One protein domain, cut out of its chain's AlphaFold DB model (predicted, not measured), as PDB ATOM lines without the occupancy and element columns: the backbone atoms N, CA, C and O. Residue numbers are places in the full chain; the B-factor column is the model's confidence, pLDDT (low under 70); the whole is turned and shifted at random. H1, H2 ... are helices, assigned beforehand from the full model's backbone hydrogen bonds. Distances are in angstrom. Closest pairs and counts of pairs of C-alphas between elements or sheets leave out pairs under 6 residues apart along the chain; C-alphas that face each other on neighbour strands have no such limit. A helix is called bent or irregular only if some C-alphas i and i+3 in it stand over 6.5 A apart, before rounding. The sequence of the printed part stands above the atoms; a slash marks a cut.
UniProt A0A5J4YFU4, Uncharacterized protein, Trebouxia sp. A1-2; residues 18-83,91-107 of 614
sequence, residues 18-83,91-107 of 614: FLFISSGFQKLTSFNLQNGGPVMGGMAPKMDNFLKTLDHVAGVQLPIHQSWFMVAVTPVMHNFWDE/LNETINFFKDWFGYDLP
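Overview. This is residues 18 to 83 and 91 to 107 of the 614 residues of an uncharacterized protein of Trebouxia sp. A1-2 (UniProt A0A5J4YFU4). The long helix H2 and the shorter H1 make two limbs of an arch, with H3 under it in the middle and H4 beyond H3 on the open side; the four helices are loosely gathered and no two of them touch. From the far end of H2 the chain folds back through residues 59 to 65 to where H3 begins, and residues 18 to 23 of H1 stick out. The printed part has 83 residues, with four named helices in the order H1, H2, H3, H4 and no named strand, and its class is all helix. It is only just compact, close to loose, with a radius of gyration of the C-alphas of 14.1 A and spans of 41 by 30 by 28 A.

Along the chain. The longest helix is H2, residues 37 to 58, which runs 30.2 A from its first C-alpha at (108.196, 140.619, 130.557) to its last at (86.219, 124.778, 117.221). It has a kink of 40 degrees near residue 44. H1, residues 18 to 30, comes before it, begins with C-alpha 18 at (115.996, 149.452, 108.678) and is 18.2 A long. H3, residues 66 to 79, follows H2 and is 19.8 A long. H4, residues 91 to 107, is 23.4 A long, has a kink of 34 degrees near residue 101, and ends with C-alpha 107 at (103.459, 135.752, 102.758). H2, H3 and H4 are irregular, but only just: C-alphas 42 and 45 are 6.8 A apart, C-alphas 72 and 75 are 6.9 A apart, and C-alphas 103 and 106 are 6.9 A apart.

Arrangement. H2 and H3 are near each other, with 12 pairs of C-alphas within 10 A and the closest 8.4 A apart. H3 and H4 are near each other too, with 8 such pairs and the closest 8.0 A apart. H2 and H4 are apart. H1 is only just apart from H2 and only just apart from H3, the closest C-alphas being 8.1 A apart in each case. H1 and H4 are apart. Residues 18 to 23, which belong to H1, stand free. In H1 every O i to N i+4 pair is within hydrogen-bond range; in H2 it is 14 of 18, in H3 8 of 10 and in H4 11 of 13.

Size, cuts and confidence. The two C-alphas farthest apart are those of Phe 18 and His 56, at 41.8 A. Residues 84 to 90 are cut out and not printed, and C-alphas 83 and 91 are 11.2 A apart across this cut, which lies in the link from H3 to H4. Of the links that are printed whole, H1 to H2 and H2 to H3 are short. The mean pLDDT of the printed part is 75.0, and 33 residues are under 70: residues 66 to 83, residue 91, residues 93 to 96 and residues 98 to 107.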
ATOM      1  N   PHE A  18     114.931 149.830 107.750       94.94
ATOM      2  CA  PHE A  18     115.996 149.452 108.678       94.94
ATOM      3  C   PHE A  18     115.767 150.007 110.090       94.94
ATOM      4  O   PHE A  18     115.925 149.278 111.070       94.94
ATOM      5  N   LEU A  19     115.353 151.271 110.220       92.94
ATOM      6  CA  LEU A  19     114.997 151.863 111.515       92.94
ATOM      7  C   LEU A  19     113.798 151.152 112.146       92.94
ATOM      8  O   LEU A  19     113.809 150.867 113.341       92.94
ATOM      9  N   PHE A  20     112.797 150.799 111.342       91.00
ATOM     10  CA  PHE A  20     111.628 150.076 111.825       91.00
ATOM     11  C   PHE A  20     112.007 148.677 112.331       91.00
ATOM     12  O   PHE A  20     111.725 148.341 113.481       91.00
ATOM     13  N   ILE A  21     112.737 147.901 111.523       88.50
ATOM     14  CA  ILE A  21     113.190 146.547 111.874       88.50
ATOM     15  C   ILE A  21     114.111 146.586 113.097       88.50
ATOM     16  O   ILE A  21     113.914 145.815 114.033       88.50
ATOM     17  N   SER A  22     115.081 147.503 113.139       88.88
ATOM     18  CA  SER A  22     115.997 147.626 114.282       88.88
ATOM     19  C   SER A  22     115.280 148.039 115.568       88.88
ATOM     20  O   SER A  22     115.586 147.482 116.622       88.88
ATOM     21  N   SER A  23     114.275 148.920 115.499       87.19
ATOM     22  CA  SER A  23     113.435 149.247 116.659       87.19
ATOM     23  C   SER A  23     112.611 148.041 117.129       87.19
ATOM     24  O   SER A  23     112.510 147.787 118.331       87.19
ATOM     25  N   GLY A  24     112.106 147.232 116.189       85.94
ATOM     26  CA  GLY A  24     111.439 145.963 116.475       85.94
ATOM     27  C   GLY A  24     112.373 144.976 117.172       85.94
ATOM     28  O   GLY A  24     112.005 144.409 118.197       85.94
ATOM     29  N   PHE A  25     113.611 144.838 116.694       84.50
ATOM     30  CA  PHE A  25     114.625 143.990 117.324       84.50
ATOM     31  C   PHE A  25     115.019 144.475 118.721       84.50
ATOM     32  O   PHE A  25     115.125 143.653 119.622       84.50
ATOM     33  N   GLN A  26     115.180 145.783 118.944       81.50
ATOM     34  CA  GLN A  26     115.451 146.332 120.283       81.50
ATOM     35  C   GLN A  26     114.289 146.081 121.257       81.50
ATOM     36  O   GLN A  26     114.489 145.813 122.446       81.50
ATOM     37  N   LYS A  27     113.050 146.122 120.756       79.00
ATOM     38  CA  LYS A  27     111.872 145.777 121.555       79.00
ATOM     39  C   LYS A  27     111.781 144.267 121.806       79.00
ATOM     40  O   LYS A  27     111.414 143.856 122.900       79.00
ATOM     41  N   LEU A  28     112.194 143.435 120.850       76.75
ATOM     42  CA  LEU A  28     112.279 141.981 121.017       76.75
ATOM     43  C   LEU A  28     113.393 141.553 121.981       76.75
ATOM     44  O   LEU A  28     113.199 140.596 122.721       76.75
ATOM     45  N   THR A  29     114.532 142.249 122.023       79.00
ATOM     46  CA  THR A  29     115.616 141.938 122.974       79.00
ATOM     47  C   THR A  29     115.311 142.405 124.394       79.00
ATOM     48  O   THR A  29     115.796 141.802 125.349       79.00
ATOM     49  N   SER A  30     114.492 143.451 124.556       74.12
ATOM     50  CA  SER A  30     113.953 143.857 125.865       74.12
ATOM     51  C   SER A  30     112.774 142.991 126.319       74.12
ATOM     52  O   SER A  30     112.482 142.918 127.515       74.12
ATOM     53  N   PHE A  31     112.137 142.266 125.396       75.50
ATOM     54  CA  PHE A  31     111.254 141.160 125.734       75.50
ATOM     55  C   PHE A  31     112.090 140.009 126.298       75.50
ATOM     56  O   PHE A  31     112.835 139.337 125.589       75.50
ATOM     57  N   ASN A  32     111.959 139.754 127.600       74.12
ATOM     58  CA  ASN A  32     112.547 138.564 128.200       74.12
ATOM     59  C   ASN A  32     111.885 137.328 127.572       74.12
ATOM     60  O   ASN A  32     110.783 136.978 127.966       74.12
ATOM     61  N   LEU A  33     112.535 136.673 126.608       70.19
ATOM     62  CA  LEU A  33     111.980 135.536 125.860       70.19
ATOM     63  C   LEU A  33     111.475 134.386 126.747       70.19
ATOM     64  O   LEU A  33     110.602 133.639 126.313       70.19
ATOM     65  N   GLN A  34     111.990 134.243 127.972       72.81
ATOM     66  CA  GLN A  34     111.530 133.205 128.897       72.81
ATOM     67  C   GLN A  34     110.208 133.568 129.584       72.81
ATOM     68  O   GLN A  34     109.382 132.693 129.818       72.81
ATOM     69  N   ASN A  35     109.988 134.853 129.878       73.00
ATOM     70  CA  ASN A  35     108.888 135.296 130.748       73.00
ATOM     71  C   ASN A  35     107.929 136.272 130.036       73.00
ATOM     72  O   ASN A  35     106.952 136.716 130.623       73.00
ATOM     73  N   GLY A  36     108.287 136.678 128.815       77.75
ATOM     74  CA  GLY A  36     107.779 137.785 127.999       77.75
ATOM     75  C   GLY A  36     107.538 139.120 128.711       77.75
ATOM     76  O   GLY A  36     106.704 139.916 128.285       77.75
ATOM     77  N   GLY A  37     108.277 139.377 129.791       84.44
ATOM     78  CA  GLY A  37     108.196 140.619 130.557       84.44
ATOM     79  C   GLY A  37     106.928 140.753 131.422       84.44
ATOM     80  O   GLY A  37     106.078 139.866 131.453       84.44
ATOM     81  N   PRO A  38     106.780 141.871 132.152       79.00
ATOM     82  CA  PRO A  38     105.671 142.077 133.092       79.00
ATOM     83  C   PRO A  38     104.294 142.083 132.413       79.00
ATOM     84  O   PRO A  38     103.309 141.658 133.010       79.00
ATOM     85  N   VAL A  39     104.229 142.490 131.142       76.19
ATOM     86  CA  VAL A  39     102.989 142.462 130.350       76.19
ATOM     87  C   VAL A  39     102.523 141.023 130.102       76.19
ATOM     88  O   VAL A  39     101.323 140.749 130.151       76.19
ATOM     89  N   MET A  40     103.449 140.075 129.923       78.00
ATOM     90  CA  MET A  40     103.094 138.665 129.746       78.00
ATOM     91  C   MET A  40     102.499 138.031 130.992       78.00
ATOM     92  O   MET A  40     101.616 137.188 130.859       78.00
ATOM     93  N   GLY A  41     102.893 138.481 132.184       82.19
ATOM     94  CA  GLY A  41     102.251 138.042 133.423       82.19
ATOM     95  C   GLY A  41     100.737 138.299 133.419       82.19
ATOM     96  O   GLY A  41      99.973 137.471 133.906       82.19
ATOM     97  N   GLY A  42     100.294 139.402 132.803       80.50
ATOM     98  CA  GLY A  42      98.871 139.723 132.649       80.50
ATOM     99  C   GLY A  42      98.194 139.067 131.439       80.50
ATOM    100  O   GLY A  42      96.993 138.794 131.481       80.50
ATOM    101  N   MET A  43      98.937 138.810 130.356       80.06
ATOM    102  CA  MET A  43      98.379 138.280 129.104       80.06
ATOM    103  C   MET A  43      98.346 136.756 129.011       80.06
ATOM    104  O   MET A  43      97.397 136.226 128.434       80.06
ATOM    105  N   ALA A  44      99.320 136.053 129.591       83.06
ATOM    106  CA  ALA A  44      99.394 134.592 129.564       83.06
ATOM    107  C   ALA A  44      98.075 133.903 129.982       83.06
ATOM    108  O   ALA A  44      97.555 133.123 129.185       83.06
ATOM    109  N   PRO A  45      97.432 134.242 131.122       86.44
ATOM    110  CA  PRO A  45      96.184 133.580 131.511       86.44
ATOM    111  C   PRO A  45      95.013 133.887 130.562       86.44
ATOM    112  O   PRO A  45      94.145 133.038 130.352       86.44
ATOM    113  N   LYS A  46      94.984 135.080 129.949       85.06
ATOM    114  CA  LYS A  46      93.963 135.433 128.946       85.06
ATOM    115  C   LYS A  46      94.172 134.648 127.652       85.06
ATOM    116  O   LYS A  46      93.201 134.180 127.064       85.06
ATOM    117  N   MET A  47      95.429 134.475 127.245       83.19
ATOM    118  CA  MET A  47      95.795 133.680 126.078       83.19
ATOM    119  C   MET A  47      95.443 132.208 126.270       83.19
ATOM    120  O   MET A  47      94.836 131.601 125.395       83.19
ATOM    121  N   ASP A  48      95.749 131.656 127.442       87.94
ATOM    122  CA  ASP A  48      95.432 130.266 127.767       87.94
ATOM    123  C   ASP A  48      93.921 130.029 127.775       87.94
ATOM    124  O   ASP A  48      93.447 129.015 127.265       87.94
ATOM    125  N   ASN A  49      93.141 130.987 128.287       90.50
ATOM    126  CA  ASN A  49      91.683 130.926 128.215       90.50
ATOM    127  C   ASN A  49      91.163 131.032 126.779       90.50
ATOM    128  O   ASN A  49      90.235 130.307 126.419       90.50
ATOM    129  N   PHE A  50      91.755 131.890 125.946       88.88
ATOM    130  CA  PHE A  50      91.392 131.995 124.533       88.88
ATOM    131  C   PHE A  50      91.670 130.687 123.786       88.88
ATOM    132  O   PHE A  50      90.771 130.168 123.128       88.88
ATOM    133  N   LEU A  51      92.864 130.111 123.948       89.38
ATOM    134  CA  LEU A  51      93.244 128.850 123.309       89.38
ATOM    135  C   LEU A  51      92.367 127.684 123.778       89.38
ATOM    136  O   LEU A  51      91.914 126.901 122.949       89.38
ATOM    137  N   LYS A  52      92.040 127.612 125.076       90.75
ATOM    138  CA  LYS A  52      91.075 126.630 125.603       90.75
ATOM    139  C   LYS A  52      89.674 126.820 125.029       90.75
ATOM    140  O   LYS A  52      88.997 125.842 124.739       90.75
ATOM    141  N   THR A  53      89.232 128.068 124.867       90.56
ATOM    142  CA  THR A  53      87.921 128.368 124.272       90.56
ATOM    143  C   THR A  53      87.896 127.971 122.803       90.56
ATOM    144  O   THR A  53      86.917 127.395 122.344       90.56
ATOM    145  N   LEU A  54      88.978 128.227 122.069       86.81
ATOM    146  CA  LEU A  54      89.134 127.803 120.680       86.81
ATOM    147  C   LEU A  54      89.121 126.281 120.542       86.81
ATOM    148  O   LEU A  54      88.403 125.767 119.690       86.81
ATOM    149  N   ASP A  55      89.849 125.569 121.402       92.12
ATOM    150  CA  ASP A  55      89.847 124.104 121.419       92.12
ATOM    151  C   ASP A  55      88.443 123.563 121.732       92.12
ATOM    152  O   ASP A  55      87.913 122.728 121.005       92.12
ATOM    153  N   HIS A  56      87.764 124.126 122.735       92.00
ATOM    154  CA  HIS A  56      86.405 123.719 123.090       92.00
ATOM    155  C   HIS A  56      85.374 124.037 121.990       92.00
ATOM    156  O   HIS A  56      84.476 123.235 121.734       92.00
ATOM    157  N   VAL A  57      85.417 125.228 121.390       91.19
ATOM    158  CA  VAL A  57      84.378 125.696 120.452       91.19
ATOM    159  C   VAL A  57      84.618 125.170 119.041       91.19
ATOM    160  O   VAL A  57      83.667 124.783 118.368       91.19
ATOM    161  N   ALA A  58      85.869 125.165 118.584       89.56
ATOM    162  CA  ALA A  58      86.219 124.778 117.221       89.56
ATOM    163  C   ALA A  58      86.725 123.331 117.113       89.56
ATOM    164  O   ALA A  58      86.790 122.810 116.002       89.56
ATOM    165  N   GLY A  59      87.097 122.678 118.221       91.44
ATOM    166  CA  GLY A  59      87.743 121.359 118.194       91.44
ATOM    167  C   GLY A  59      89.136 121.385 117.557       91.44
ATOM    168  O   GLY A  59      89.622 120.352 117.098       91.44
ATOM    169  N   VAL A  60      89.751 122.569 117.455       86.19
ATOM    170  CA  VAL A  60      91.051 122.768 116.808       86.19
ATOM    171  C   VAL A  60      92.103 123.059 117.868       86.19
ATOM    172  O   VAL A  60      92.181 124.169 118.396       86.19
ATOM    173  N   GLN A  61      92.982 122.085 118.106       83.50
ATOM    174  CA  GLN A  61      94.230 122.322 118.822       83.50
ATOM    175  C   GLN A  61      95.211 123.024 117.891       83.50
ATOM    176  O   GLN A  61      95.752 122.426 116.962       83.50
ATOM    177  N   LEU A  62      95.437 124.310 118.136       77.44
ATOM    178  CA  LEU A  62      96.475 125.068 117.452       77.44
ATOM    179  C   LEU A  62      97.834 124.710 118.077       77.44
ATOM    180  O   LEU A  62      98.056 125.043 119.243       77.44
ATOM    181  N   PRO A  63      98.774 124.078 117.342       70.50
ATOM    182  CA  PRO A  63     100.102 123.732 117.851       70.50
ATOM    183  C   PRO A  63     101.017 124.964 117.844       70.50
ATOM    184  O   PRO A  63     102.131 124.942 117.320       70.50
ATOM    185  N   ILE A  64     100.525 126.087 118.365       74.94
ATOM    186  CA  ILE A  64     101.276 127.331 118.395       74.94
ATOM    187  C   ILE A  64     101.979 127.394 119.741       74.94
ATOM    188  O   ILE A  64     101.348 127.544 120.787       74.94
ATOM    189  N   HIS A  65     103.308 127.293 119.714       71.31
ATOM    190  CA  HIS A  65     104.114 127.604 120.885       71.31
ATOM    191  C   HIS A  65     103.787 129.032 121.333       71.31
ATOM    192  O   HIS A  65     103.885 129.969 120.540       71.31
ATOM    193  N   GLN A  66     103.418 129.190 122.605       65.31
ATOM    194  CA  GLN A  66     102.961 130.450 123.206       65.31
ATOM    195  C   GLN A  66     103.895 131.632 122.863       65.31
ATOM    196  O   GLN A  66     103.433 132.732 122.583       65.31
ATOM    197  N   SER A  67     105.207 131.388 122.769       66.44
ATOM    198  CA  SER A  67     106.214 132.381 122.375       66.44
ATOM    199  C   SER A  67     106.042 132.929 120.949       66.44
ATOM    200  O   SER A  67     106.187 134.131 120.743       66.44
ATOM    201  N   TRP A  68     105.687 132.094 119.970       68.69
ATOM    202  CA  TRP A  68     105.521 132.505 118.568       68.69
ATOM    203  C   TRP A  68     104.234 133.289 118.355       68.69
ATOM    204  O   TRP A  68     104.231 134.298 117.648       68.69
ATOM    205  N   PHE A  69     103.157 132.865 119.023       69.00
ATOM    206  CA  PHE A  69     101.911 133.623 119.031       69.00
ATOM    207  C   PHE A  69     102.142 135.022 119.599       69.00
ATOM    208  O   PHE A  69     101.702 136.009 119.018       69.00
ATOM    209  N   MET A  70     102.902 135.124 120.690       65.69
ATOM    210  CA  MET A  70     103.202 136.404 121.318       65.69
ATOM    211  C   MET A  70     104.070 137.297 120.436       65.69
ATOM    212  O   MET A  70     103.775 138.481 120.336       65.69
ATOM    213  N   VAL A  71     105.082 136.779 119.739       69.12
ATOM    214  CA  VAL A  71     105.869 137.607 118.803       69.12
ATOM    215  C   VAL A  71     104.992 138.159 117.672       69.12
ATOM    216  O   VAL A  71     105.127 139.328 117.318       69.12
ATOM    217  N   ALA A  72     104.053 137.360 117.158       68.56
ATOM    218  CA  ALA A  72     103.136 137.792 116.106       68.56
ATOM    219  C   ALA A  72     102.050 138.761 116.609       68.56
ATOM    220  O   ALA A  72     101.675 139.686 115.896       68.56
ATOM    221  N   VAL A  73     101.549 138.571 117.832       69.88
ATOM    222  CA  VAL A  73     100.367 139.279 118.353       69.88
ATOM    223  C   VAL A  73     100.720 140.468 119.246       69.88
ATOM    224  O   VAL A  73      99.922 141.393 119.359       69.88
ATOM    225  N   THR A  74     101.918 140.526 119.831       66.31
ATOM    226  CA  THR A  74     102.339 141.650 120.693       66.31
ATOM    227  C   THR A  74     102.347 142.999 119.966       66.31
ATOM    228  O   THR A  74     101.817 143.954 120.535       66.31
ATOM    229  N   PRO A  75     102.875 143.136 118.730       57.25
ATOM    230  CA  PRO A  75     102.822 144.410 118.006       57.25
ATOM    231  C   PRO A  75     101.380 144.854 117.728       57.25
ATOM    232  O   PRO A  75     101.068 146.038 117.797       57.25
ATOM    233  N   VAL A  76     100.502 143.880 117.474       58.91
ATOM    234  CA  VAL A  76      99.075 144.080 117.203       58.91
ATOM    235  C   VAL A  76      98.380 144.572 118.465       58.91
ATOM    236  O   VAL A  76      97.844 145.672 118.504       58.91
ATOM    237  N   MET A  77      98.467 143.797 119.542       56.34
ATOM    238  CA  MET A  77      97.825 144.105 120.816       56.34
ATOM    239  C   MET A  77      98.315 145.420 121.419       56.34
ATOM    240  O   MET A  77      97.508 146.141 121.991       56.34
ATOM    241  N   HIS A  78      99.599 145.758 121.268       55.28
ATOM    242  CA  HIS A  78     100.156 147.007 121.790       55.28
ATOM    243  C   HIS A  78      99.590 148.245 121.078       55.28
ATOM    244  O   HIS A  78      99.430 149.277 121.721       55.28
ATOM    245  N   ASN A  79      99.264 148.169 119.783       54.28
ATOM    246  CA  ASN A  79      98.635 149.292 119.074       54.28
ATOM    247  C   ASN A  79      97.151 149.462 119.424       54.28
ATOM    248  O   ASN A  79      96.628 150.565 119.320       54.28
ATOM    249  N   PHE A  80      96.478 148.396 119.865       54.75
ATOM    250  CA  PHE A  80      95.048 148.420 120.191       54.75
ATOM    251  C   PHE A  80      94.756 148.523 121.698       54.75
ATOM    252  O   PHE A  80      93.593 148.447 122.096       54.75
ATOM    253  N   TRP A  81      95.780 148.646 122.553       53.09
ATOM    254  CA  TRP A  81      95.614 148.597 124.012       53.09
ATOM    255  C   TRP A  81      95.093 149.906 124.628       53.09
ATOM    256  O   TRP A  81      94.388 149.850 125.630       53.09
ATOM    257  N   ASP A  82      95.352 151.062 124.011       50.84
ATOM    258  CA  ASP A  82      95.012 152.376 124.589       50.84
ATOM    259  C   ASP A  82      93.574 152.856 124.292       50.84
ATOM    260  O   ASP A  82      93.153 153.916 124.761       50.84
ATOM    261  N   GLU A  83      92.776 152.088 123.544       53.72
ATOM    262  CA  GLU A  83      91.387 152.447 123.241       53.72
ATOM    263  C   GLU A  83      90.381 151.796 124.197       53.72
ATOM    264  O   GLU A  83      90.436 150.591 124.457       53.72
ATOM    265  N   LEU A  91      86.879 146.152 116.985       68.50
ATOM    266  CA  LEU A  91      86.730 144.801 116.442       68.50
ATOM    267  C   LEU A  91      86.945 144.801 114.922       68.50
ATOM    268  O   LEU A  91      87.675 143.959 114.406       68.50
ATOM    269  N   ASN A  92      86.365 145.772 114.213       72.75
ATOM    270  CA  ASN A  92      86.510 145.888 112.763       72.75
ATOM    271  C   ASN A  92      87.943 146.245 112.344       72.75
ATOM    272  O   ASN A  92      88.454 145.662 111.391       72.75
ATOM    273  N   GLU A  93      88.610 147.151 113.059       69.81
ATOM    274  CA  GLU A  93      90.006 147.521 112.798       69.81
ATOM    275  C   GLU A  93      90.966 146.366 113.079       69.81
ATOM    276  O   GLU A  93      91.836 146.081 112.260       69.81
ATOM    277  N   THR A  94      90.749 145.629 114.170       69.12
ATOM    278  CA  THR A  94      91.529 144.426 114.492       69.12
ATOM    279  C   THR A  94      91.340 143.353 113.414       69.12
ATOM    280  O   THR A  94      92.311 142.759 112.948       69.12
ATOM    281  N   ILE A  95      90.098 143.120 112.972       69.56
ATOM    282  CA  ILE A  95      89.792 142.161 111.901       69.56
ATOM    283  C   ILE A  95      90.453 142.578 110.583       69.56
ATOM    284  O   ILE A  95      91.038 141.728 109.913       69.56
ATOM    285  N   ASN A  96      90.367 143.853 110.199       69.25
ATOM    286  CA  ASN A  96      90.966 144.341 108.956       69.25
ATOM    287  C   ASN A  96      92.493 144.276 109.010       69.25
ATOM    288  O   ASN A  96      93.101 143.765 108.079       69.25
ATOM    289  N   PHE A  97      93.096 144.646 110.139       74.44
ATOM    290  CA  PHE A  97      94.530 144.496 110.350       74.44
ATOM    291  C   PHE A  97      94.989 143.041 110.178       74.44
ATOM    292  O   PHE A  97      95.948 142.784 109.459       74.44
ATOM    293  N   PHE A  98      94.305 142.069 110.794       69.00
ATOM    294  CA  PHE A  98      94.676 140.663 110.616       69.00
ATOM    295  C   PHE A  98      94.447 140.192 109.179       69.00
ATOM    296  O   PHE A  98      95.271 139.449 108.654       69.00
ATOM    297  N   LYS A  99      93.375 140.635 108.512       61.69
ATOM    298  CA  LYS A  99      93.157 140.334 107.088       61.69
ATOM    299  C   LYS A  99      94.296 140.861 106.219       61.69
ATOM    300  O   LYS A  99      94.759 140.128 105.348       61.69
ATOM    301  N   ASP A 100      94.769 142.072 106.485       69.12
ATOM    302  CA  ASP A 100      95.856 142.690 105.731       69.12
ATOM    303  C   ASP A 100      97.198 142.012 106.042       69.12
ATOM    304  O   ASP A 100      97.940 141.649 105.128       69.12
ATOM    305  N   TRP A 101      97.463 141.718 107.317       67.38
ATOM    306  CA  TRP A 101      98.676 141.024 107.743       67.38
ATOM    307  C   TRP A 101      98.752 139.605 107.170       67.38
ATOM    308  O   TRP A 101      99.774 139.217 106.613       67.38
ATOM    309  N   PHE A 102      97.683 138.809 107.273       62.88
ATOM    310  CA  PHE A 102      97.654 137.454 106.711       62.88
ATOM    311  C   PHE A 102      97.597 137.457 105.176       62.88
ATOM    312  O   PHE A 102      98.097 136.520 104.556       62.88
ATOM    313  N   GLY A 103      96.996 138.484 104.569       60.41
ATOM    314  CA  GLY A 103      96.816 138.584 103.122       60.41
ATOM    315  C   GLY A 103      98.046 139.081 102.364       60.41
ATOM    316  O   GLY A 103      98.314 138.589 101.268       60.41
ATOM    317  N   TYR A 104      98.796 140.026 102.931       62.69
ATOM    318  CA  TYR A 104      99.880 140.717 102.228       62.69
ATOM    319  C   TYR A 104     101.231 140.532 102.915       62.69
ATOM    320  O   TYR A 104     102.187 140.081 102.284       62.69
ATOM    321  N   ASP A 105     101.312 140.822 104.212       55.00
ATOM    322  CA  ASP A 105     102.606 140.961 104.884       55.00
ATOM    323  C   ASP A 105     103.197 139.622 105.340       55.00
ATOM    324  O   ASP A 105     104.408 139.417 105.248       55.00
ATOM    325  N   LEU A 106     102.366 138.671 105.774       63.50
ATOM    326  CA  LEU A 106     102.818 137.357 106.229       63.50
ATOM    327  C   LEU A 106     103.418 136.517 105.090       63.50
ATOM    328  O   LEU A 106     104.499 135.964 105.300       63.50
ATOM    329  N   PRO A 107     102.818 136.425 103.885       65.50
ATOM    330  CA  PRO A 107     103.459 135.752 102.758       65.50
ATOM    331  C   PRO A 107     104.796 136.395 102.368       65.50
ATOM    332  O   PRO A 107     105.749 135.679 102.073       65.50
TER     333      PRO A 107